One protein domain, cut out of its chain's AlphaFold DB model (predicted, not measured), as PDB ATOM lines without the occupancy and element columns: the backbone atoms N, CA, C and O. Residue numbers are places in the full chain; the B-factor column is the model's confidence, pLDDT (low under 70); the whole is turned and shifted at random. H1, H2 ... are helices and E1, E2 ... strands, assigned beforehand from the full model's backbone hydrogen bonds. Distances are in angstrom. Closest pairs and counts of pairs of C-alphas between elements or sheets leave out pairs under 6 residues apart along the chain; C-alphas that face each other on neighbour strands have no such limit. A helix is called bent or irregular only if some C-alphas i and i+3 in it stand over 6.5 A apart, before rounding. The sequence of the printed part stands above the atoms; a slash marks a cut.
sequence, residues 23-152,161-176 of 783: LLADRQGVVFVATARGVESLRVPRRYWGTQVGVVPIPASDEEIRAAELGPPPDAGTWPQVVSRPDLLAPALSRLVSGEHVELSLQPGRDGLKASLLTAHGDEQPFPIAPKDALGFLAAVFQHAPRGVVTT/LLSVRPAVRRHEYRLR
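Overview. This is residues 23 to 152 and 161 to 176 of the 783 residues of an uncharacterized protein of Acidobacteria bacterium (UniProt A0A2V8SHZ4). Helix H3 lies in the middle between two sheets, running along the small sheet of E1, E2 and E3 on one side and across the strands of a five-stranded sheet on the other. H2 covers another part of the face of the larger sheet that H3 is on, the opposite face has no named helix, and H1 makes a corner with H3. The printed part has 146 residues with three named helices and nine named strands, in the order E1 E2 E3 H1 H2 E4 E5 E6 H3 E7 E8 E9, class mixed. The small sheet, E1 E2 E3, is mixed; the larger, E6 E5 E4 E9 E8, is antiparallel. The whole is compact, with a radius of gyration of the C-alphas of 15.0 A, and elongated, spanning 46 by 29 by 28 A.

Arrangement. E1, residues 23 to 27, and E2, residues 30 to 35, form an antiparallel hairpin, with N 24 and O 32 2.8 A apart. E3, residues 54 to 59, is parallel to E2, with N 33 and O 56 3.0 A apart. H3, residues 131 to 144, makes two layers with this sheet, a helix on one face: its height is 8.6 A, and the closest C-alphas to E1 are Leu 24 and Ala 139, 4.4 A. H1, residues 62 to 67, touches residues 131 to 135 of H3, about perpendicular at 81 degrees, closest C-alphas Ala 67 and Lys 132, 4.6 A. H2, residues 86 to 98, touches H3 with residues 86 to 89 alone, closest C-alphas Pro 86 and Ala 140, 5.0 A. E4, E5 and E6, residues 103 to 107, 114 to 118 and 124 to 126, are a meander, each strand the antiparallel neighbour of the one before; N 105 and O 116 are 2.8 A apart, as are N 117 and O 125. E8, residues 161 to 166, and E9, residues 173 to 176, form a hairpin, with N 165 and O 174 2.9 A apart; N 104 of E4 and O 175 are 2.8 A apart. H2 and H3 are on the same face of this sheet, at heights of 8.9 A and 9.4 A. E7, residues 149 to 151, pairs with no named strand. O i to N i+4 pairs are within hydrogen-bond range throughout H1, in 5 of 9 in H2 and 8 of 10 in H3.

Along the chain. E1 begins at C-alpha 23, (6.265, -43.726, 17.130). H2 is 18.8 A long and only just irregular, C-alphas 88 and 91 being 6.9 A apart; H3 is 20.8 A long and irregular, C-alphas 132 and 135 being 7.4 A apart. E8 measures 17.1 A, and E9 ends at C-alpha 176, (-11.303, -30.703, 24.011).

Size, cuts and confidence. The C-alphas farthest apart are those of Ala 76 and His 121, 47.2 A. Residues 153 to 160 are not printed; C-alphas 152 and 161 are 10.7 A apart across the cut. The links E2 to E3 and H1 to H2 are long. Mean pLDDT of the printed part is 83.3; 21 residues are under 70, among them 38 to 41 and 49 to 53.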
ATOM      1  N   LEU A  23       6.595 -45.135  17.335       89.62
ATOM      2  CA  LEU A  23       6.265 -43.726  17.130       89.62
ATOM      3  C   LEU A  23       4.745 -43.514  17.053       89.62
ATOM      4  O   LEU A  23       4.094 -44.035  16.153       89.62
ATOM      5  N   LEU A  24       4.186 -42.694  17.946       90.06
ATOM      6  CA  LEU A  24       2.774 -42.283  17.910       90.06
ATOM      7  C   LEU A  24       2.575 -41.043  17.027       90.06
ATOM      8  O   LEU A  24       1.666 -40.990  16.196       90.06
ATOM      9  N   ALA A  25       3.436 -40.039  17.198       87.44
ATOM     10  CA  ALA A  25       3.418 -38.803  16.422       87.44
ATOM     11  C   ALA A  25       4.790 -38.115  16.460       87.44
ATOM     12  O   ALA A  25       5.411 -38.049  17.516       87.44
ATOM     13  N   ASP A  26       5.223 -37.560  15.330       82.19
ATOM     14  CA  ASP A  26       6.397 -36.684  15.217       82.19
ATOM     15  C   ASP A  26       5.926 -35.320  14.703       82.19
ATOM     16  O   ASP A  26       5.574 -35.191  13.526       82.19
ATOM     17  N   ARG A  27       5.792 -34.328  15.596       70.25
ATOM     18  CA  ARG A  27       5.217 -33.020  15.257       70.25
ATOM     19  C   ARG A  27       5.715 -31.891  16.157       70.25
ATOM     20  O   ARG A  27       5.784 -32.028  17.366       70.25
ATOM     21  N   GLN A  28       5.934 -30.713  15.560       63.41
ATOM     22  CA  GLN A  28       6.275 -29.465  16.274       63.41
ATOM     23  C   GLN A  28       7.562 -29.556  17.112       63.41
ATOM     24  O   GLN A  28       7.669 -28.913  18.150       63.41
ATOM     25  N   GLY A  29       8.534 -30.365  16.673       65.69
ATOM     26  CA  GLY A  29       9.738 -30.613  17.465       65.69
ATOM     27  C   GLY A  29       9.449 -31.401  18.744       65.69
ATOM     28  O   GLY A  29      10.213 -31.318  19.694       65.69
ATOM     29  N   VAL A  30       8.345 -32.150  18.797       76.38
ATOM     30  CA  VAL A  30       8.037 -33.084  19.879       76.38
ATOM     31  C   VAL A  30       7.675 -34.438  19.277       76.38
ATOM     32  O   VAL A  30       6.863 -34.534  18.356       76.38
ATOM     33  N   VAL A  31       8.284 -35.494  19.804       85.44
ATOM     34  CA  VAL A  31       8.127 -36.863  19.309       85.44
ATOM     35  C   VAL A  31       7.510 -37.707  20.408       85.44
ATOM     36  O   VAL A  31       8.131 -37.941  21.441       85.44
ATOM     37  N   PHE A  32       6.280 -38.162  20.197       88.62
ATOM     38  CA  PHE A  32       5.549 -39.016  21.130       88.62
ATOM     39  C   PHE A  32       5.828 -40.480  20.809       88.62
ATOM     40  O   PHE A  32       5.558 -40.937  19.696       88.62
ATOM     41  N   VAL A  33       6.352 -41.225  21.782       90.50
ATOM     42  CA  VAL A  33       6.838 -42.597  21.574       90.50
ATOM     43  C   VAL A  33       6.236 -43.536  22.608       90.50
ATOM     44  O   VAL A  33       6.444 -43.344  23.802       90.50
ATOM     45  N   ALA A  34       5.532 -44.573  22.164       89.62
ATOM     46  CA  ALA A  34       5.015 -45.623  23.033       89.62
ATOM     47  C   ALA A  34       6.146 -46.547  23.524       89.62
ATOM     48  O   ALA A  34       6.969 -47.022  22.734       89.62
ATOM     49  N   THR A  35       6.187 -46.811  24.833       88.25
ATOM     50  CA  THR A  35       7.182 -47.692  25.468       88.25
ATOM     51  C   THR A  35       6.644 -48.372  26.731       88.25
ATOM     52  O   THR A  35       6.014 -47.730  27.569       88.25
ATOM     53  N   ALA A  36       6.957 -49.660  26.916       78.62
ATOM     54  CA  ALA A  36       6.636 -50.410  28.138       78.62
ATOM     55  C   ALA A  36       7.537 -50.030  29.331       78.62
ATOM     56  O   ALA A  36       7.119 -50.047  30.491       78.62
ATOM     57  N   ARG A  37       8.803 -49.678  29.059       70.50
ATOM     58  CA  ARG A  37       9.868 -49.545  30.072       70.50
ATOM     59  C   ARG A  37      10.326 -48.099  30.321       70.50
ATOM     60  O   ARG A  37      11.251 -47.882  31.093       70.50
ATOM     61  N   GLY A  38       9.655 -47.100  29.737       66.50
ATOM     62  CA  GLY A  38       9.954 -45.672  29.953       66.50
ATOM     63  C   GLY A  38      11.214 -45.170  29.227       66.50
ATOM     64  O   GLY A  38      11.804 -45.901  28.431       66.50
ATOM     65  N   VAL A  39      11.622 -43.912  29.478       64.94
ATOM     66  CA  VAL A  39      12.710 -43.221  28.732       64.94
ATOM     67  C   VAL A  39      14.053 -43.917  28.846       64.94
ATOM     68  O   VAL A  39      14.781 -43.986  27.867       64.94
ATOM     69  N   GLU A  40      14.370 -44.451  30.022       63.56
ATOM     70  CA  GLU A  40      15.677 -45.054  30.318       63.56
ATOM     71  C   GLU A  40      15.979 -46.272  29.432       63.56
ATOM     72  O   GLU A  40      17.130 -46.647  29.243       63.56
ATOM     73  N   SER A  41      14.939 -46.859  28.833       62.59
ATOM     74  CA  SER A  41      15.037 -47.979  27.895       62.59
ATOM     75  C   SER A  41      15.017 -47.572  26.412       62.59
ATOM     76  O   SER A  41      15.179 -48.429  25.542       62.59
ATOM     77  N   LEU A  42      14.800 -46.288  26.096       74.38
ATOM     78  CA  LEU A  42      14.671 -45.804  24.720       74.38
ATOM     79  C   LEU A  42      16.047 -45.626  24.068       74.38
ATOM     80  O   LEU A  42      16.810 -44.727  24.416       74.38
ATOM     81  N   ARG A  43      16.328 -46.408  23.020       73.81
ATOM     82  CA  ARG A  43      17.392 -46.075  22.063       73.81
ATOM     83  C   ARG A  43      16.871 -45.013  21.096       73.81
ATOM     84  O   ARG A  43      16.176 -45.347  20.139       73.81
ATOM     85  N   VAL A  44      17.171 -43.743  21.379       76.31
ATOM     86  CA  VAL A  44      16.777 -42.588  20.551       76.31
ATOM     87  C   VAL A  44      17.590 -42.561  19.251       76.31
ATOM     88  O   VAL A  44      18.818 -42.507  19.325       76.31
ATOM     89  N   PRO A  45      16.950 -42.597  18.066       76.75
ATOM     90  CA  PRO A  45      17.655 -42.502  16.799       76.75
ATOM     91  C   PRO A  45      18.426 -41.191  16.628       76.75
ATOM     92  O   PRO A  45      17.968 -40.132  17.056       76.75
ATOM     93  N   ARG A  46      19.549 -41.262  15.900       69.69
ATOM     94  CA  ARG A  46      20.426 -40.121  15.568       69.69
ATOM     95  C   ARG A  46      19.690 -38.921  14.976       69.69
ATOM     96  O   ARG A  46      20.092 -37.796  15.235       69.69
ATOM     97  N   ARG A  47      18.604 -39.148  14.228       67.50
ATOM     98  CA  ARG A  47      17.764 -38.078  13.663       67.50
ATOM     99  C   ARG A  47      17.236 -37.113  14.728       67.50
ATOM    100  O   ARG A  47      17.074 -35.929  14.455       67.50
ATOM    101  N   TYR A  48      16.988 -37.616  15.933       70.75
ATOM    102  CA  TYR A  48      16.491 -36.826  17.055       70.75
ATOM    103  C   TYR A  48      17.622 -36.358  17.991       70.75
ATOM    104  O   TYR A  48      17.343 -35.798  19.048       70.75
ATOM    105  N   TRP A  49      18.898 -36.580  17.640       61.62
ATOM    106  CA  TRP A  49      20.042 -36.023  18.369       61.62
ATOM    107  C   TRP A  49      20.383 -34.625  17.836       61.62
ATOM    108  O   TRP A  49      20.511 -34.419  16.635       61.62
ATOM    109  N   GLY A  50      20.555 -33.656  18.739       49.84
ATOM    110  CA  GLY A  50      21.135 -32.343  18.418       49.84
ATOM    111  C   GLY A  50      20.182 -31.277  17.860       49.84
ATOM    112  O   GLY A  50      20.595 -30.134  17.696       49.84
ATOM    113  N   THR A  51      18.912 -31.592  17.626       46.88
ATOM    114  CA  THR A  51      17.860 -30.600  17.351       46.88
ATOM    115  C   THR A  51      17.054 -30.346  18.629       46.88
ATOM    116  O   THR A  51      17.061 -31.178  19.531       46.88
ATOM    117  N   GLN A  52      16.367 -29.205  18.761       55.41
ATOM    118  CA  GLN A  52      15.454 -28.909  19.885       55.41
ATOM    119  C   GLN A  52      14.195 -29.813  19.860       55.41
ATOM    120  O   GLN A  52      13.072 -29.331  19.986       55.41
ATOM    121  N   VAL A  53      14.366 -31.115  19.624       65.19
ATOM    122  CA  VAL A  53      13.305 -32.101  19.472       65.19
ATOM    123  C   VAL A  53      13.100 -32.826  20.800       65.19
ATOM    124  O   VAL A  53      13.928 -33.627  21.228       65.19
ATOM    125  N   GLY A  54      11.996 -32.525  21.482       76.69
ATOM    126  CA  GLY A  54      11.623 -33.158  22.742       76.69
ATOM    127  C   GLY A  54      11.034 -34.549  22.516       76.69
ATOM    128  O   GLY A  54       9.964 -34.680  21.932       76.69
ATOM    129  N   VAL A  55      11.688 -35.602  23.006       83.94
ATOM    130  CA  VAL A  55      11.131 -36.965  22.970       83.94
ATOM    131  C   VAL A  55      10.277 -37.197  24.217       83.94
ATOM    132  O   VAL A  55      10.780 -37.166  25.339       83.94
ATOM    133  N   VAL A  56       8.980 -37.445  24.025       86.69
ATOM    134  CA  VAL A  56       8.005 -37.697  25.090       86.69
ATOM    135  C   VAL A  56       7.660 -39.192  25.131       86.69
ATOM    136  O   VAL A  56       6.983 -39.692  24.229       86.69
ATOM    137  N   PRO A  57       8.081 -39.923  26.178       87.62
ATOM    138  CA  PRO A  57       7.675 -41.312  26.385       87.62
ATOM    139  C   PRO A  57       6.186 -41.390  26.759       87.62
ATOM    140  O   PRO A  57       5.706 -40.700  27.663       87.62
ATOM    141  N   ILE A  58       5.457 -42.294  26.123       90.69
ATOM    142  CA  ILE A  58       4.081 -42.635  26.463       90.69
ATOM    143  C   ILE A  58       4.082 -44.058  27.033       90.69
ATOM    144  O   ILE A  58       4.424 -44.993  26.303       90.69
ATOM    145  N   PRO A  59       3.766 -44.243  28.330       89.31
ATOM    146  CA  PRO A  59       3.699 -45.574  28.920       89.31
ATOM    147  C   PRO A  59       2.534 -46.360  28.312       89.31
ATOM    148  O   PRO A  59       1.436 -45.829  28.190       89.31
ATOM    149  N   ALA A  60       2.770 -47.615  27.952       88.50
ATOM    150  CA  ALA A  60       1.745 -48.510  27.418       88.50
ATOM    151  C   ALA A  60       1.902 -49.909  28.016       88.50
ATOM    152  O   ALA A  60       3.008 -50.278  28.429       88.50
ATOM    153  N   SER A  61       0.812 -50.673  28.071       89.25
ATOM    154  CA  SER A  61       0.866 -52.057  28.544       89.25
ATOM    155  C   SER A  61       1.508 -52.972  27.500       89.25
ATOM    156  O   SER A  61       1.463 -52.713  26.293       89.25
ATOM    157  N   ASP A  62       2.080 -54.090  27.950       83.50
ATOM    158  CA  ASP A  62       2.657 -55.079  27.033       83.50
ATOM    159  C   ASP A  62       1.599 -55.670  26.082       83.50
ATOM    160  O   ASP A  62       1.926 -56.104  24.978       83.50
ATOM    161  N   GLU A  63       0.331 -55.698  26.498       87.69
ATOM    162  CA  GLU A  63      -0.785 -56.151  25.665       87.69
ATOM    163  C   GLU A  63      -1.094 -55.161  24.537       87.69
ATOM    164  O   GLU A  63      -1.181 -55.573  23.383       87.69
ATOM    165  N   GLU A  64      -1.183 -53.865  24.844       89.81
ATOM    166  CA  GLU A  64      -1.425 -52.806  23.852       89.81
ATOM    167  C   GLU A  64      -0.306 -52.735  22.821       89.81
ATOM    168  O   GLU A  64      -0.553 -52.575  21.630       89.81
ATOM    169  N   ILE A  65       0.936 -52.900  23.275       82.94
ATOM    170  CA  ILE A  65       2.110 -52.918  22.405       82.94
ATOM    171  C   ILE A  65       2.070 -54.125  21.470       82.94
ATOM    172  O   ILE A  65       2.295 -53.965  20.273       82.94
ATOM    173  N   ARG A  66       1.777 -55.327  21.989       82.38
ATOM    174  CA  ARG A  66       1.665 -56.543  21.163       82.38
ATOM    175  C   ARG A  66       0.528 -56.462  20.152       82.38
ATOM    176  O   ARG A  66       0.646 -57.033  19.075       82.38
ATOM    177  N   ALA A  67      -0.563 -55.796  20.516       85.94
ATOM    178  CA  ALA A  67      -1.753 -55.686  19.687       85.94
ATOM    179  C   ALA A  67      -1.719 -54.497  18.710       85.94
ATOM    180  O   ALA A  67      -2.603 -54.396  17.861       85.94
ATOM    181  N   ALA A  68      -0.728 -53.605  18.813       84.81
ATOM    182  CA  ALA A  68      -0.643 -52.416  17.978       84.81
ATOM    183  C   ALA A  68      -0.260 -52.734  16.531       84.81
ATOM    184  O   ALA A  68       0.712 -53.433  16.244       84.81
ATOM    185  N   GLU A  69      -0.993 -52.126  15.603       87.81
ATOM    186  CA  GLU A  69      -0.659 -52.143  14.187       87.81
ATOM    187  C   GLU A  69       0.484 -51.155  13.915       87.81
ATOM    188  O   GLU A  69       0.349 -49.947  14.128       87.81
ATOM    189  N   LEU A  70       1.623 -51.668  13.443       86.19
ATOM    190  CA  LEU A  70       2.798 -50.868  13.098       86.19
ATOM    191  C   LEU A  70       2.959 -50.785  11.577       86.19
ATOM    192  O   LEU A  70       2.995 -51.796  10.878       86.19
ATOM    193  N   GLY A  71       3.075 -49.562  11.073       81.00
ATOM    194  CA  GLY A  71       3.501 -49.245   9.720       81.00
ATOM    195  C   GLY A  71       5.018 -49.040   9.626       81.00
ATOM    196  O   GLY A  71       5.720 -48.982  10.644       81.00
ATOM    197  N   PRO A  72       5.551 -48.914   8.398       74.75
ATOM    198  CA  PRO A  72       6.953 -48.578   8.204       74.75
ATOM    199  C   PRO A  72       7.275 -47.210   8.834       74.75
ATOM    200  O   PRO A  72       6.393 -46.352   8.923       74.75
ATOM    201  N   PRO A  73       8.526 -46.990   9.267       72.69
ATOM    202  CA  PRO A  73       8.965 -45.677   9.725       72.69
ATOM    203  C   PRO A  73       8.721 -44.615   8.634       72.69
ATOM    204  O   PRO A  73       8.962 -44.908   7.459       72.69
ATOM    205  N   PRO A  74       8.259 -43.400   8.994       62.69
ATOM    206  CA  PRO A  74       7.947 -42.346   8.027       62.69
ATOM    207  C   PRO A  74       9.186 -41.897   7.249       62.69
ATOM    208  O   PRO A  74       9.089 -41.619   6.059       62.69
ATOM    209  N   ASP A  75      10.349 -41.904   7.907       62.75
ATOM    210  CA  ASP A  75      11.634 -41.528   7.324       62.75
ATOM    211  C   ASP A  75      12.738 -42.513   7.727       62.75
ATOM    212  O   ASP A  75      12.672 -43.175   8.773       62.75
ATOM    213  N   ALA A  76      13.795 -42.589   6.917       58.06
ATOM    214  CA  ALA A  76      14.951 -43.429   7.207       58.06
ATOM    215  C   ALA A  76      15.581 -43.049   8.563       58.06
ATOM    216  O   ALA A  76      15.884 -41.887   8.825       58.06
ATOM    217  N   GLY A  77      15.775 -44.043   9.436       66.75
ATOM    218  CA  GLY A  77      16.343 -43.826  10.769       66.75
ATOM    219  C   GLY A  77      15.346 -43.333  11.825       66.75
ATOM    220  O   GLY A  77      15.775 -42.771  12.826       66.75
ATOM    221  N   THR A  78      14.037 -43.536  11.633       75.25
ATOM    222  CA  THR A  78      13.006 -43.314  12.669       75.25
ATOM    223  C   THR A  78      12.448 -44.627  13.231       75.25
ATOM    224  O   THR A  78      12.709 -45.704  12.693       75.25
ATOM    225  N   TRP A  79      11.715 -44.553  14.349       84.75
ATOM    226  CA  TRP A  79      11.011 -45.706  14.922       84.75
ATOM    227  C   TRP A  79       9.827 -46.146  14.042       84.75
ATOM    228  O   TRP A  79       9.248 -45.299  13.357       84.75
ATOM    229  N   PRO A  80       9.422 -47.433  14.087       86.06
ATOM    230  CA  PRO A  80       8.191 -47.903  13.450       86.06
ATOM    231  C   PRO A  80       6.992 -47.059  13.885       86.06
ATOM    232  O   PRO A  80       6.853 -46.752  15.071       86.06
ATOM    233  N   GLN A  81       6.135 -46.671  12.943       89.00
ATOM    234  CA  GLN A  81       5.014 -45.779  13.225       89.00
ATOM    235  C   GLN A  81       3.757 -46.568  13.559       89.00
ATOM    236  O   GLN A  81       3.358 -47.449  12.806       89.00
ATOM    237  N   VAL A  82       3.095 -46.221  14.656       91.25
ATOM    238  CA  VAL A  82       1.773 -46.757  14.977       91.25
ATOM    239  C   VAL A  82       0.773 -46.283  13.924       91.25
ATOM    240  O   VAL A  82       0.670 -45.084  13.640       91.25
ATOM    241  N   VAL A  83       0.026 -47.222  13.346       89.38
ATOM    242  CA  VAL A  83      -1.044 -46.920  12.394       89.38
ATOM    243  C   VAL A  83      -2.134 -46.136  13.124       89.38
ATOM    244  O   VAL A  83      -2.755 -46.609  14.074       89.38
ATOM    245  N   SER A  84      -2.342 -44.897  12.687       88.50
ATOM    246  CA  SER A  84      -3.326 -43.986  13.269       88.50
ATOM    247  C   SER A  84      -4.749 -44.412  12.924       88.50
ATOM    248  O   SER A  84      -5.044 -44.728  11.770       88.50
ATOM    249  N   ARG A  85      -5.645 -44.375  13.916       87.38
ATOM    250  CA  ARG A  85      -7.050 -44.784  13.784       87.38
ATOM    251  C   ARG A  85      -8.003 -43.633  14.137       87.38
ATOM    252  O   ARG A  85      -8.658 -43.661  15.181       87.38
ATOM    253  N   PRO A  86      -8.074 -42.573  13.303       83.75
ATOM    254  CA  PRO A  86      -8.911 -41.402  13.578       83.75
ATOM    255  C   PRO A  86     -10.411 -41.714  13.562       83.75
ATOM    256  O   PRO A  86     -11.192 -40.973  14.153       83.75
ATOM    257  N   ASP A  87     -10.820 -42.819  12.936       84.12
ATOM    258  CA  ASP A  87     -12.189 -43.338  12.961       84.12
ATOM    259  C   ASP A  87     -12.689 -43.598  14.389       84.12
ATOM    260  O   ASP A  87     -13.847 -43.316  14.707       84.12
ATOM    261  N   LEU A  88     -11.798 -44.035  15.282       87.06
ATOM    262  CA  LEU A  88     -12.124 -44.320  16.678       87.06
ATOM    263  C   LEU A  88     -12.434 -43.063  17.499       87.06
ATOM    264  O   LEU A  88     -13.018 -43.162  18.577       87.06
ATOM    265  N   LEU A  89     -12.080 -41.872  17.003       88.00
ATOM    266  CA  LEU A  89     -12.423 -40.612  17.662       88.00
ATOM    267  C   LEU A  89     -13.906 -40.270  17.502       88.00
ATOM    268  O   LEU A  89     -14.442 -39.529  18.323       88.00
ATOM    269  N   ALA A  90     -14.593 -40.798  16.484       86.56
ATOM    270  CA  ALA A  90     -15.952 -40.380  16.146       86.56
ATOM    271  C   ALA A  90     -16.951 -40.449  17.325       86.56
ATOM    272  O   ALA A  90     -17.652 -39.454  17.534       86.56
ATOM    273  N   PRO A  91     -17.007 -41.522  18.145       88.25
ATOM    274  CA  PRO A  91     -17.938 -41.592  19.272       88.25
ATOM    275  C   PRO A  91     -17.635 -40.582  20.385       88.25
ATOM    276  O   PRO A  91     -18.562 -40.086  21.026       88.25
ATOM    277  N   ALA A  92     -16.357 -40.280  20.639       88.88
ATOM    278  CA  ALA A  92     -15.964 -39.272  21.623       88.88
ATOM    279  C   ALA A  92     -16.259 -37.862  21.092       88.88
ATOM    280  O   ALA A  92     -16.882 -37.055  21.776       88.88
ATOM    281  N   LEU A  93     -15.895 -37.585  19.836       88.88
ATOM    282  CA  LEU A  93     -16.145 -36.293  19.201       88.88
ATOM    283  C   LEU A  93     -17.637 -35.983  19.088       88.88
ATOM    284  O   LEU A  93     -18.018 -34.841  19.302       88.88
ATOM    285  N   SER A  94     -18.489 -36.975  18.811       87.19
ATOM    286  CA  SER A  94     -19.942 -36.764  18.762       87.19
ATOM    287  C   SER A  94     -20.505 -36.251  20.089       87.19
ATOM    288  O   SER A  94     -21.377 -35.388  20.073       87.19
ATOM    289  N   ARG A  95     -20.000 -36.757  21.222       89.31
ATOM    290  CA  ARG A  95     -20.425 -36.348  22.573       89.31
ATOM    291  C   ARG A  95     -19.868 -34.986  22.982       89.31
ATOM    292  O   ARG A  95     -20.538 -34.206  23.649       89.31
ATOM    293  N   LEU A  96     -18.653 -34.669  22.532       89.44
ATOM    294  CA  LEU A  96     -18.095 -33.332  22.715       89.44
ATOM    295  C   LEU A  96     -18.837 -32.290  21.860       89.44
ATOM    296  O   LEU A  96     -19.062 -31.171  22.305       89.44
ATOM    297  N   VAL A  97     -19.237 -32.645  20.632       87.62
ATOM    298  CA  VAL A  97     -19.972 -31.746  19.724       87.62
ATOM    299  C   VAL A  97     -21.403 -31.508  20.206       87.62
ATOM    300  O   VAL A  97     -21.896 -30.392  20.062       87.62
ATOM    301  N   SER A  98     -22.062 -32.514  20.796       85.38
ATOM    302  CA  SER A  98     -23.392 -32.335  21.398       85.38
ATOM    303  C   SER A  98     -23.374 -31.436  22.638       85.38
ATOM    304  O   SER A  98     -24.423 -30.934  23.032       85.38
ATOM    305  N   GLY A  99     -22.200 -31.223  23.244       83.81
ATOM    306  CA  GLY A  99     -22.042 -30.475  24.489       83.81
ATOM    307  C   GLY A  99     -22.405 -31.271  25.745       83.81
ATOM    308  O   GLY A  99     -22.407 -30.698  26.831       83.81
ATOM    309  N   GLU A 100     -22.688 -32.573  25.622       84.56
ATOM    310  CA  GLU A 100     -22.912 -33.472  26.766       84.56
ATOM    311  C   GLU A 100     -21.644 -33.585  27.630       84.56
ATOM    312  O   GLU A 100     -21.697 -33.564  28.862       84.56
ATOM    313  N   HIS A 101     -20.485 -33.620  26.967       91.94
ATOM    314  CA  HIS A 101     -19.168 -33.637  27.594       91.94
ATOM    315  C   HIS A 101     -18.319 -32.478  27.076       91.94
ATOM    316  O   HIS A 101     -18.449 -32.051  25.931       91.94
ATOM    317  N   VAL A 102     -17.416 -31.978  27.916       89.75
ATOM    318  CA  VAL A 102     -16.550 -30.829  27.601       89.75
ATOM    319  C   VAL A 102     -15.100 -31.232  27.344       89.75
ATOM    320  O   VAL A 102     -14.403 -30.572  26.571       89.75
ATOM    321  N   GLU A 103     -14.639 -32.324  27.958       93.12
ATOM    322  CA  GLU A 103     -13.277 -32.837  27.801       93.12
ATOM    323  C   GLU A 103     -13.271 -34.372  27.715       93.12
ATOM    324  O   GLU A 103     -14.097 -35.052  28.318       93.12
ATOM    325  N   LEU A 104     -12.304 -34.924  26.983       93.94
ATOM    326  CA  LEU A 104     -11.908 -36.329  27.045       93.94
ATOM    327  C   LEU A 104     -10.553 -36.402  27.757       93.94
ATOM    328  O   LEU A 104      -9.580 -35.808  27.291       93.94
ATOM    329  N   SER A 105     -10.483 -37.118  28.877       94.38
ATOM    330  CA  SER A 105      -9.236 -37.421  29.577       94.38
ATOM    331  C   SER A 105      -8.670 -38.754  29.101       94.38
ATOM    332  O   SER A 105      -9.404 -39.729  28.944       94.38
ATOM    333  N   LEU A 106      -7.363 -38.779  28.853       95.06
ATOM    334  CA  LEU A 106      -6.596 -39.938  28.413       95.06
ATOM    335  C   LEU A 106      -5.421 -40.126  29.360       95.06
ATOM    336  O   LEU A 106      -4.550 -39.263  29.457       95.06
ATOM    337  N   GLN A 107      -5.377 -41.267  30.032       93.94
ATOM    338  CA  GLN A 107      -4.331 -41.636  30.969       93.94
ATOM    339  C   GLN A 107      -3.676 -42.952  30.519       93.94
ATOM    340  O   GLN A 107      -4.068 -44.031  30.971       93.94
ATOM    341  N   PRO A 108      -2.693 -42.883  29.602       92.50
ATOM    342  CA  PRO A 108      -1.802 -44.000  29.313       92.50
ATOM    343  C   PRO A 108      -1.059 -44.468  30.571       92.50
ATOM    344  O   PRO A 108      -0.612 -43.663  31.395       92.50
ATOM    345  N   GLY A 109      -0.899 -45.782  30.707       89.44
ATOM    346  CA  GLY A 109      -0.272 -46.412  31.862       89.44
ATOM    347  C   GLY A 109       0.168 -47.844  31.575       89.44
ATOM    348  O   GLY A 109      -0.116 -48.403  30.521       89.44
ATOM    349  N   ARG A 110       0.871 -48.454  32.537       84.75
ATOM    350  CA  ARG A 110       1.335 -49.851  32.427       84.75
ATOM    351  C   ARG A 110       0.192 -50.867  32.456       84.75
ATOM    352  O   ARG A 110       0.328 -51.933  31.870       84.75
ATOM    353  N   ASP A 111      -0.926 -50.501  33.077       86.38
ATOM    354  CA  ASP A 111      -2.146 -51.315  33.144       86.38
ATOM    355  C   ASP A 111      -3.089 -51.062  31.951       86.38
ATOM    356  O   ASP A 111      -4.226 -51.528  31.947       86.38
ATOM    357  N   GLY A 112      -2.633 -50.296  30.956       89.44
ATOM    358  CA  GLY A 112      -3.399 -49.900  29.779       89.44
ATOM    359  C   GLY A 112      -3.908 -48.458  29.822       89.44
ATOM    360  O   GLY A 112      -3.810 -47.753  30.833       89.44
ATOM    361  N   LEU A 113      -4.441 -48.007  28.691       94.06
ATOM    362  CA  LEU A 113      -5.022 -46.693  28.476       94.06
ATOM    363  C   LEU A 113      -6.378 -46.592  29.174       94.06
ATOM    364  O   LEU A 113      -7.367 -47.195  28.755       94.06
ATOM    365  N   LYS A 114      -6.445 -45.746  30.202       94.31
ATOM    366  CA  LYS A 114      -7.717 -45.317  30.786       94.31
ATOM    367  C   LYS A 114      -8.200 -44.075  30.052       94.31
ATOM    368  O   LYS A 114      -7.450 -43.109  29.923       94.31
ATOM    369  N   ALA A 115      -9.435 -44.097  29.571       95.00
ATOM    370  CA  ALA A 115     -10.059 -42.953  28.922       95.00
ATOM    371  C   ALA A 115     -11.420 -42.667  29.555       95.00
ATOM    372  O   ALA A 115     -12.181 -43.593  29.843       95.00
ATOM    373  N   SER A 116     -11.721 -41.384  29.746       95.12
ATOM    374  CA  SER A 116     -12.960 -40.941  30.383       95.12
ATOM    375  C   SER A 116     -13.450 -39.623  29.800       95.12
ATOM    376  O   SER A 116     -12.662 -38.716  29.540       95.12
ATOM    377  N   LEU A 117     -14.759 -39.494  29.625       95.06
ATOM    378  CA  LEU A 117     -15.413 -38.254  29.229       95.06
ATOM    379  C   LEU A 117     -15.836 -37.464  30.468       95.06
ATOM    380  O   LEU A 117     -16.364 -38.029  31.420       95.06
ATOM    381  N   LEU A 118     -15.605 -36.156  30.439       93.75
ATOM    382  CA  LEU A 118     -15.864 -35.241  31.546       93.75
ATOM    383  C   LEU A 118     -17.023 -34.310  31.193       93.75
ATOM    384  O   LEU A 118     -16.995 -33.658  30.145       93.75
ATOM    385  N   THR A 119     -18.027 -34.225  32.065       91.81
ATOM    386  CA  THR A 119     -19.120 -33.245  31.944       91.81
ATOM    387  C   THR A 119     -18.665 -31.858  32.411       91.81
ATOM    388  O   THR A 119     -17.619 -31.707  33.047       91.81
ATOM    389  N   ALA A 120     -19.456 -30.816  32.132       84.88
ATOM    390  CA  ALA A 120     -19.182 -29.462  32.628       84.88
ATOM    391  C   ALA A 120     -19.167 -29.371  34.171       84.88
ATOM    392  O   ALA A 120     -18.509 -28.494  34.727       84.88
ATOM    393  N   HIS A 121     -19.859 -30.289  34.854       87.12
ATOM    394  CA  HIS A 121     -19.897 -30.388  36.316       87.12
ATOM    395  C   HIS A 121     -18.724 -31.192  36.898       87.12
ATOM    396  O   HIS A 121     -18.571 -31.256  38.116       87.12
ATOM    397  N   GLY A 122     -17.864 -31.751  36.041       83.81
ATOM    398  CA  GLY A 122     -16.704 -32.540  36.445       83.81
ATOM    399  C   GLY A 122     -16.998 -34.023  36.662       83.81
ATOM    400  O   GLY A 122     -16.107 -34.732  37.128       83.81
ATOM    401  N   ASP A 123     -18.195 -34.502  36.309       90.25
ATOM    402  CA  ASP A 123     -18.520 -35.925  36.384       90.25
ATOM    403  C   ASP A 123     -17.731 -36.698  35.332       90.25
ATOM    404  O   ASP A 123     -17.680 -36.313  34.160       90.25
ATOM    405  N   GLU A 124     -17.131 -37.802  35.758       92.38
ATOM    406  CA  GLU A 124     -16.291 -38.649  34.923       92.38
ATOM    407  C   GLU A 124     -17.064 -39.898  34.488       92.38
ATOM    408  O   GLU A 124     -17.535 -40.682  35.312       92.38
ATOM    409  N   GLN A 125     -17.186 -40.097  33.176       93.62
ATOM    410  CA  GLN A 125     -17.816 -41.269  32.578       93.62
ATOM    411  C   GLN A 125     -16.774 -42.095  31.815       93.62
ATOM    412  O   GLN A 125     -16.128 -41.558  30.911       93.62
ATOM    413  N   PRO A 126     -16.604 -43.394  32.121       94.00
ATOM    414  CA  PRO A 126     -15.646 -44.240  31.416       94.00
ATOM    415  C   PRO A 126     -15.911 -44.298  29.906       94.00
ATOM    416  O   PRO A 126     -17.041 -44.511  29.463       94.00
ATOM    417  N   PHE A 127     -14.852 -44.163  29.112       94.62
ATOM    418  CA  PHE A 127     -14.871 -44.316  27.661       94.62
ATOM    419  C   PHE A 127     -14.007 -45.530  27.278       94.62
ATOM    420  O   PHE A 127     -12.785 -45.407  27.186       94.62
ATOM    421  N   PRO A 128     -14.599 -46.726  27.111       91.62
ATOM    422  CA  PRO A 128     -13.828 -47.950  26.922       91.62
ATOM    423  C   PRO A 128     -13.119 -47.962  25.563       91.62
ATOM    424  O   PRO A 128     -13.741 -47.754  24.522       91.62
ATOM    425  N   ILE A 129     -11.818 -48.261  25.580       92.81
ATOM    426  CA  ILE A 129     -10.983 -48.455  24.391       92.81
ATOM    427  C   ILE A 129     -10.382 -49.858  24.482       92.81
ATOM    428  O   ILE A 129      -9.823 -50.230  25.513       92.81
ATOM    429  N   ALA A 130     -10.518 -50.658  23.424       91.44
ATOM    430  CA  ALA A 130      -9.931 -51.992  23.400       91.44
ATOM    431  C   ALA A 130      -8.390 -51.903  23.343       91.44
ATOM    432  O   ALA A 130      -7.874 -51.030  22.642       91.44
ATOM    433  N   PRO A 131      -7.637 -52.823  23.980       89.56
ATOM    434  CA  PRO A 131      -6.168 -52.780  23.981       89.56
ATOM    435  C   PRO A 131      -5.537 -52.696  22.581       89.56
ATOM    436  O   PRO A 131      -4.596 -51.937  22.366       89.56
ATOM    437  N   LYS A 132      -6.109 -53.403  21.594       89.81
ATOM    438  CA  LYS A 132      -5.672 -53.362  20.182       89.81
ATOM    439  C   LYS A 132      -5.806 -51.988  19.514       89.81
ATOM    440  O   LYS A 132      -5.106 -51.689  18.556       89.81
ATOM    441  N   ASP A 133      -6.715 -51.161  20.018       92.62
ATOM    442  CA  ASP A 133      -7.079 -49.868  19.447       92.62
ATOM    443  C   ASP A 133      -6.419 -48.700  20.213       92.62
ATOM    444  O   ASP A 133      -6.364 -47.581  19.707       92.62
ATOM    445  N   ALA A 134      -5.870 -48.946  21.411       93.44
ATOM    446  CA  ALA A 134      -5.365 -47.922  22.328       93.44
ATOM    447  C   ALA A 134      -4.232 -47.063  21.742       93.44
ATOM    448  O   ALA A 134      -4.306 -45.831  21.761       93.44
ATOM    449  N   LEU A 135      -3.192 -47.690  21.178       93.25
ATOM    450  CA  LEU A 135      -2.077 -46.942  20.586       93.25
ATOM    451  C   LEU A 135      -2.484 -46.239  19.286       93.25
ATOM    452  O   LEU A 135      -2.074 -45.100  19.068       93.25
ATOM    453  N   GLY A 136      -3.331 -46.861  18.459       92.00
ATOM    454  CA  GLY A 136      -3.872 -46.235  17.245       92.00
ATOM    455  C   GLY A 136      -4.758 -45.021  17.552       92.00
ATOM    456  O   GLY A 136      -4.697 -44.010  16.845       92.00
ATOM    457  N   PHE A 137      -5.519 -45.084  18.648       93.25
ATOM    458  CA  PHE A 137      -6.305 -43.973  19.180       93.25
ATOM    459  C   PHE A 137      -5.408 -42.826  19.665       93.25
ATOM    460  O   PHE A 137      -5.596 -41.681  19.256       93.25
ATOM    461  N   LEU A 138      -4.391 -43.116  20.489       93.06
ATOM    462  CA  LEU A 138      -3.428 -42.107  20.955       93.06
ATOM    463  C   LEU A 138      -2.655 -41.469  19.796       93.06
ATOM    464  O   LEU A 138      -2.476 -40.251  19.779       93.06
ATOM    465  N   ALA A 139      -2.239 -42.266  18.807       91.38
ATOM    466  CA  ALA A 139      -1.606 -41.768  17.592       91.38
ATOM    467  C   ALA A 139      -2.527 -40.777  16.860       91.38
ATOM    468  O   ALA A 139      -2.090 -39.674  16.531       91.38
ATOM    469  N   ALA A 140      -3.814 -41.101  16.693       89.50
ATOM    470  CA  ALA A 140      -4.787 -40.192  16.087       89.50
ATOM    471  C   ALA A 140      -4.944 -38.887  16.881       89.50
ATOM    472  O   ALA A 140      -4.903 -37.799  16.303       89.50
ATOM    473  N   VAL A 141      -5.057 -38.974  18.209       90.25
ATOM    474  CA  VAL A 141      -5.125 -37.796  19.081       90.25
ATOM    475  C   VAL A 141      -3.897 -36.912  18.876       90.25
ATOM    476  O   VAL A 141      -4.049 -35.749  18.508       90.25
ATOM    477  N   PHE A 142      -2.682 -37.439  19.048       87.94
ATOM    478  CA  PHE A 142      -1.456 -36.637  18.983       87.94
ATOM    479  C   PHE A 142      -1.148 -36.099  17.579       87.94
ATOM    480  O   PHE A 142      -0.622 -34.993  17.446       87.94
ATOM    481  N   GLN A 143      -1.530 -36.812  16.517       82.69
ATOM    482  CA  GLN A 143      -1.356 -36.338  15.140       82.69
ATOM    483  C   GLN A 143      -2.266 -35.141  14.798       82.69
ATOM    484  O   GLN A 143      -1.887 -34.299  13.970       82.69
ATOM    485  N   HIS A 144      -3.429 -35.025  15.455       77.88
ATOM    486  CA  HIS A 144      -4.438 -33.981  15.212       77.88
ATOM    487  C   HIS A 144      -4.563 -32.927  16.339       77.88
ATOM    488  O   HIS A 144      -5.201 -31.892  16.155       77.88
ATOM    489  N   ALA A 145      -3.901 -33.146  17.473       70.25
ATOM    490  CA  ALA A 145      -4.001 -32.425  18.744       70.25
ATOM    491  C   ALA A 145      -3.739 -30.904  18.798       70.25
ATOM    492  O   ALA A 145      -4.351 -30.261  19.648       70.25
ATOM    493  N   PRO A 146      -2.810 -30.298  18.028       58.72
ATOM    494  CA  PRO A 146      -2.404 -28.918  18.315       58.72
ATOM    495  C   PRO A 146      -3.267 -27.844  17.636       58.72
ATOM    496  O   PRO A 146      -3.179 -26.693  18.048       58.72
ATOM    497  N   ARG A 147      -4.036 -28.210  16.593       63.19
ATOM    498  CA  ARG A 147      -5.001 -27.400  15.793       63.19
ATOM    499  C   ARG A 147      -5.420 -28.167  14.516       63.19
ATOM    500  O   ARG A 147      -5.677 -27.585  13.464       63.19
ATOM    501  N   GLY A 148      -5.398 -29.501  14.564       69.12
ATOM    502  CA  GLY A 148      -5.704 -30.363  13.426       69.12
ATOM    503  C   GLY A 148      -7.203 -30.563  13.263       69.12
ATOM    504  O   GLY A 148      -7.957 -30.522  14.232       69.12
ATOM    505  N   VAL A 149      -7.622 -30.779  12.019       73.94
ATOM    506  CA  VAL A 149      -9.022 -31.003  11.685       73.94
ATOM    507  C   VAL A 149      -9.309 -32.500  11.605       73.94
ATOM    508  O   VAL A 149      -8.718 -33.174  10.764       73.94
ATOM    509  N   VAL A 150     -10.247 -32.994  12.415       77.88
ATOM    510  CA  VAL A 150     -10.709 -34.393  12.399       77.88
ATOM    511  C   VAL A 150     -12.125 -34.470  11.837       77.88
ATOM    512  O   VAL A 150     -12.979 -33.639  12.153       77.88
ATOM    513  N   THR A 151     -12.382 -35.449  10.972       72.81
ATOM    514  CA  THR A 151     -13.726 -35.740  10.457       72.81
ATOM    515  C   THR A 151     -14.494 -36.564  11.480       72.81
ATOM    516  O   THR A 151     -14.028 -37.625  11.888       72.81
ATOM    517  N   THR A 152     -15.677 -36.106  11.884       67.38
ATOM    518  CA  THR A 152     -16.587 -36.946  12.675       67.38
ATOM    519  C   THR A 152     -17.198 -38.011  11.749       67.38
ATOM    520  O   THR A 152     -17.335 -37.776  10.559       67.38
ATOM    521  N   LEU A 161     -11.849 -29.009  15.219       87.44
ATOM    522  CA  LEU A 161     -10.511 -28.674  15.687       87.44
ATOM    523  C   LEU A 161     -10.326 -29.197  17.098       87.44
ATOM    524  O   LEU A 161     -11.165 -28.964  17.968       87.44
ATOM    525  N   LEU A 162      -9.196 -29.851  17.326       87.88
ATOM    526  CA  LEU A 162      -8.843 -30.401  18.623       87.88
ATOM    527  C   LEU A 162      -7.738 -29.581  19.279       87.88
ATOM    528  O   LEU A 162      -6.829 -29.101  18.602       87.88
ATOM    529  N   SER A 163      -7.833 -29.441  20.601       86.62
ATOM    530  CA  SER A 163      -6.716 -29.027  21.450       86.62
ATOM    531  C   SER A 163      -6.436 -30.113  22.480       86.62
ATOM    532  O   SER A 163      -7.356 -30.504  23.203       86.62
ATOM    533  N   VAL A 164      -5.181 -30.552  22.572       87.00
ATOM    534  CA  VAL A 164      -4.711 -31.468  23.619       87.00
ATOM    535  C   VAL A 164      -3.734 -30.752  24.529       87.00
ATOM    536  O   VAL A 164      -2.805 -30.095  24.062       87.00
ATOM    537  N   ARG A 165      -3.938 -30.899  25.836       87.69
ATOM    538  CA  ARG A 165      -3.066 -30.350  26.874       87.69
ATOM    539  C   ARG A 165      -2.668 -31.437  27.870       87.69
ATOM    540  O   ARG A 165      -3.507 -32.280  28.187       87.69
ATOM    541  N   PRO A 166      -1.438 -31.424  28.397       87.62
ATOM    542  CA  PRO A 166      -1.112 -32.244  29.556       87.62
ATOM    543  C   PRO A 166      -1.948 -31.796  30.766       87.62
ATOM    544  O   PRO A 166      -2.265 -30.610  30.915       87.62
ATOM    545  N   ALA A 167      -2.332 -32.744  31.617       87.56
ATOM    546  CA  ALA A 167      -2.996 -32.479  32.888       87.56
ATOM    547  C   ALA A 167      -1.986 -32.445  34.048       87.56
ATOM    548  O   ALA A 167      -0.785 -32.637  33.862       87.56
ATOM    549  N   VAL A 168      -2.485 -32.199  35.265       82.94
ATOM    550  CA  VAL A 168      -1.661 -32.186  36.487       82.94
ATOM    551  C   VAL A 168      -1.110 -33.579  36.794       82.94
ATOM    552  O   VAL A 168       0.021 -33.707  37.264       82.94
ATOM    553  N   ARG A 169      -1.889 -34.639  36.533       82.56
ATOM    554  CA  ARG A 169      -1.407 -36.006  36.731       82.56
ATOM    555  C   ARG A 169      -0.405 -36.362  35.641       82.56
ATOM    556  O   ARG A 169      -0.576 -36.054  34.462       82.56
ATOM    557  N   ARG A 170       0.646 -37.066  36.051       80.00
ATOM    558  CA  ARG A 170       1.705 -37.522  35.153       80.00
ATOM    559  C   ARG A 170       1.115 -38.392  34.036       80.00
ATOM    560  O   ARG A 170       0.383 -39.334  34.320       80.00
ATOM    561  N   HIS A 171       1.489 -38.090  32.793       82.00
ATOM    562  CA  HIS A 171       1.024 -38.778  31.582       82.00
ATOM    563  C   HIS A 171      -0.497 -38.729  31.346       82.00
ATOM    564  O   HIS A 171      -0.983 -39.473  30.505       82.00
ATOM    565  N   GLU A 172      -1.248 -37.853  32.022       91.19
ATOM    566  CA  GLU A 172      -2.648 -37.578  31.679       91.19
ATOM    567  C   GLU A 172      -2.713 -36.456  30.630       91.19
ATOM    568  O   GLU A 172      -2.062 -35.416  30.763       91.19
ATOM    569  N   TYR A 173      -3.524 -36.656  29.594       91.62
ATOM    570  CA  TYR A 173      -3.767 -35.703  28.518       91.62
ATOM    571  C   TYR A 173      -5.255 -35.405  28.423       91.62
ATOM    572  O   TYR A 173      -6.077 -36.316  28.374       91.62
ATOM    573  N   ARG A 174      -5.606 -34.123  28.352       92.00
ATOM    574  CA  ARG A 174      -6.983 -33.677  28.157       92.00
ATOM    575  C   ARG A 174      -7.179 -33.145  26.757       92.00
ATOM    576  O   ARG A 174      -6.477 -32.233  26.325       92.00
ATOM    577  N   LEU A 175      -8.154 -33.720  26.078       91.88
ATOM    578  CA  LEU A 175      -8.622 -33.344  24.762       91.88
ATOM    579  C   LEU A 175      -9.920 -32.545  24.903       91.88
ATOM    580  O   LEU A 175     -10.820 -32.948  25.631       91.88
ATOM    581  N   ARG A 176     -10.045 -31.451  24.157       90.94
ATOM    582  CA  ARG A 176     -11.303 -30.703  24.011       90.94
ATOM    583  C   ARG A 176     -11.469 -30.180  22.591       90.94
ATOM    584  O   ARG A 176     -10.490 -30.087  21.841       90.94
TER     585      ARG A 176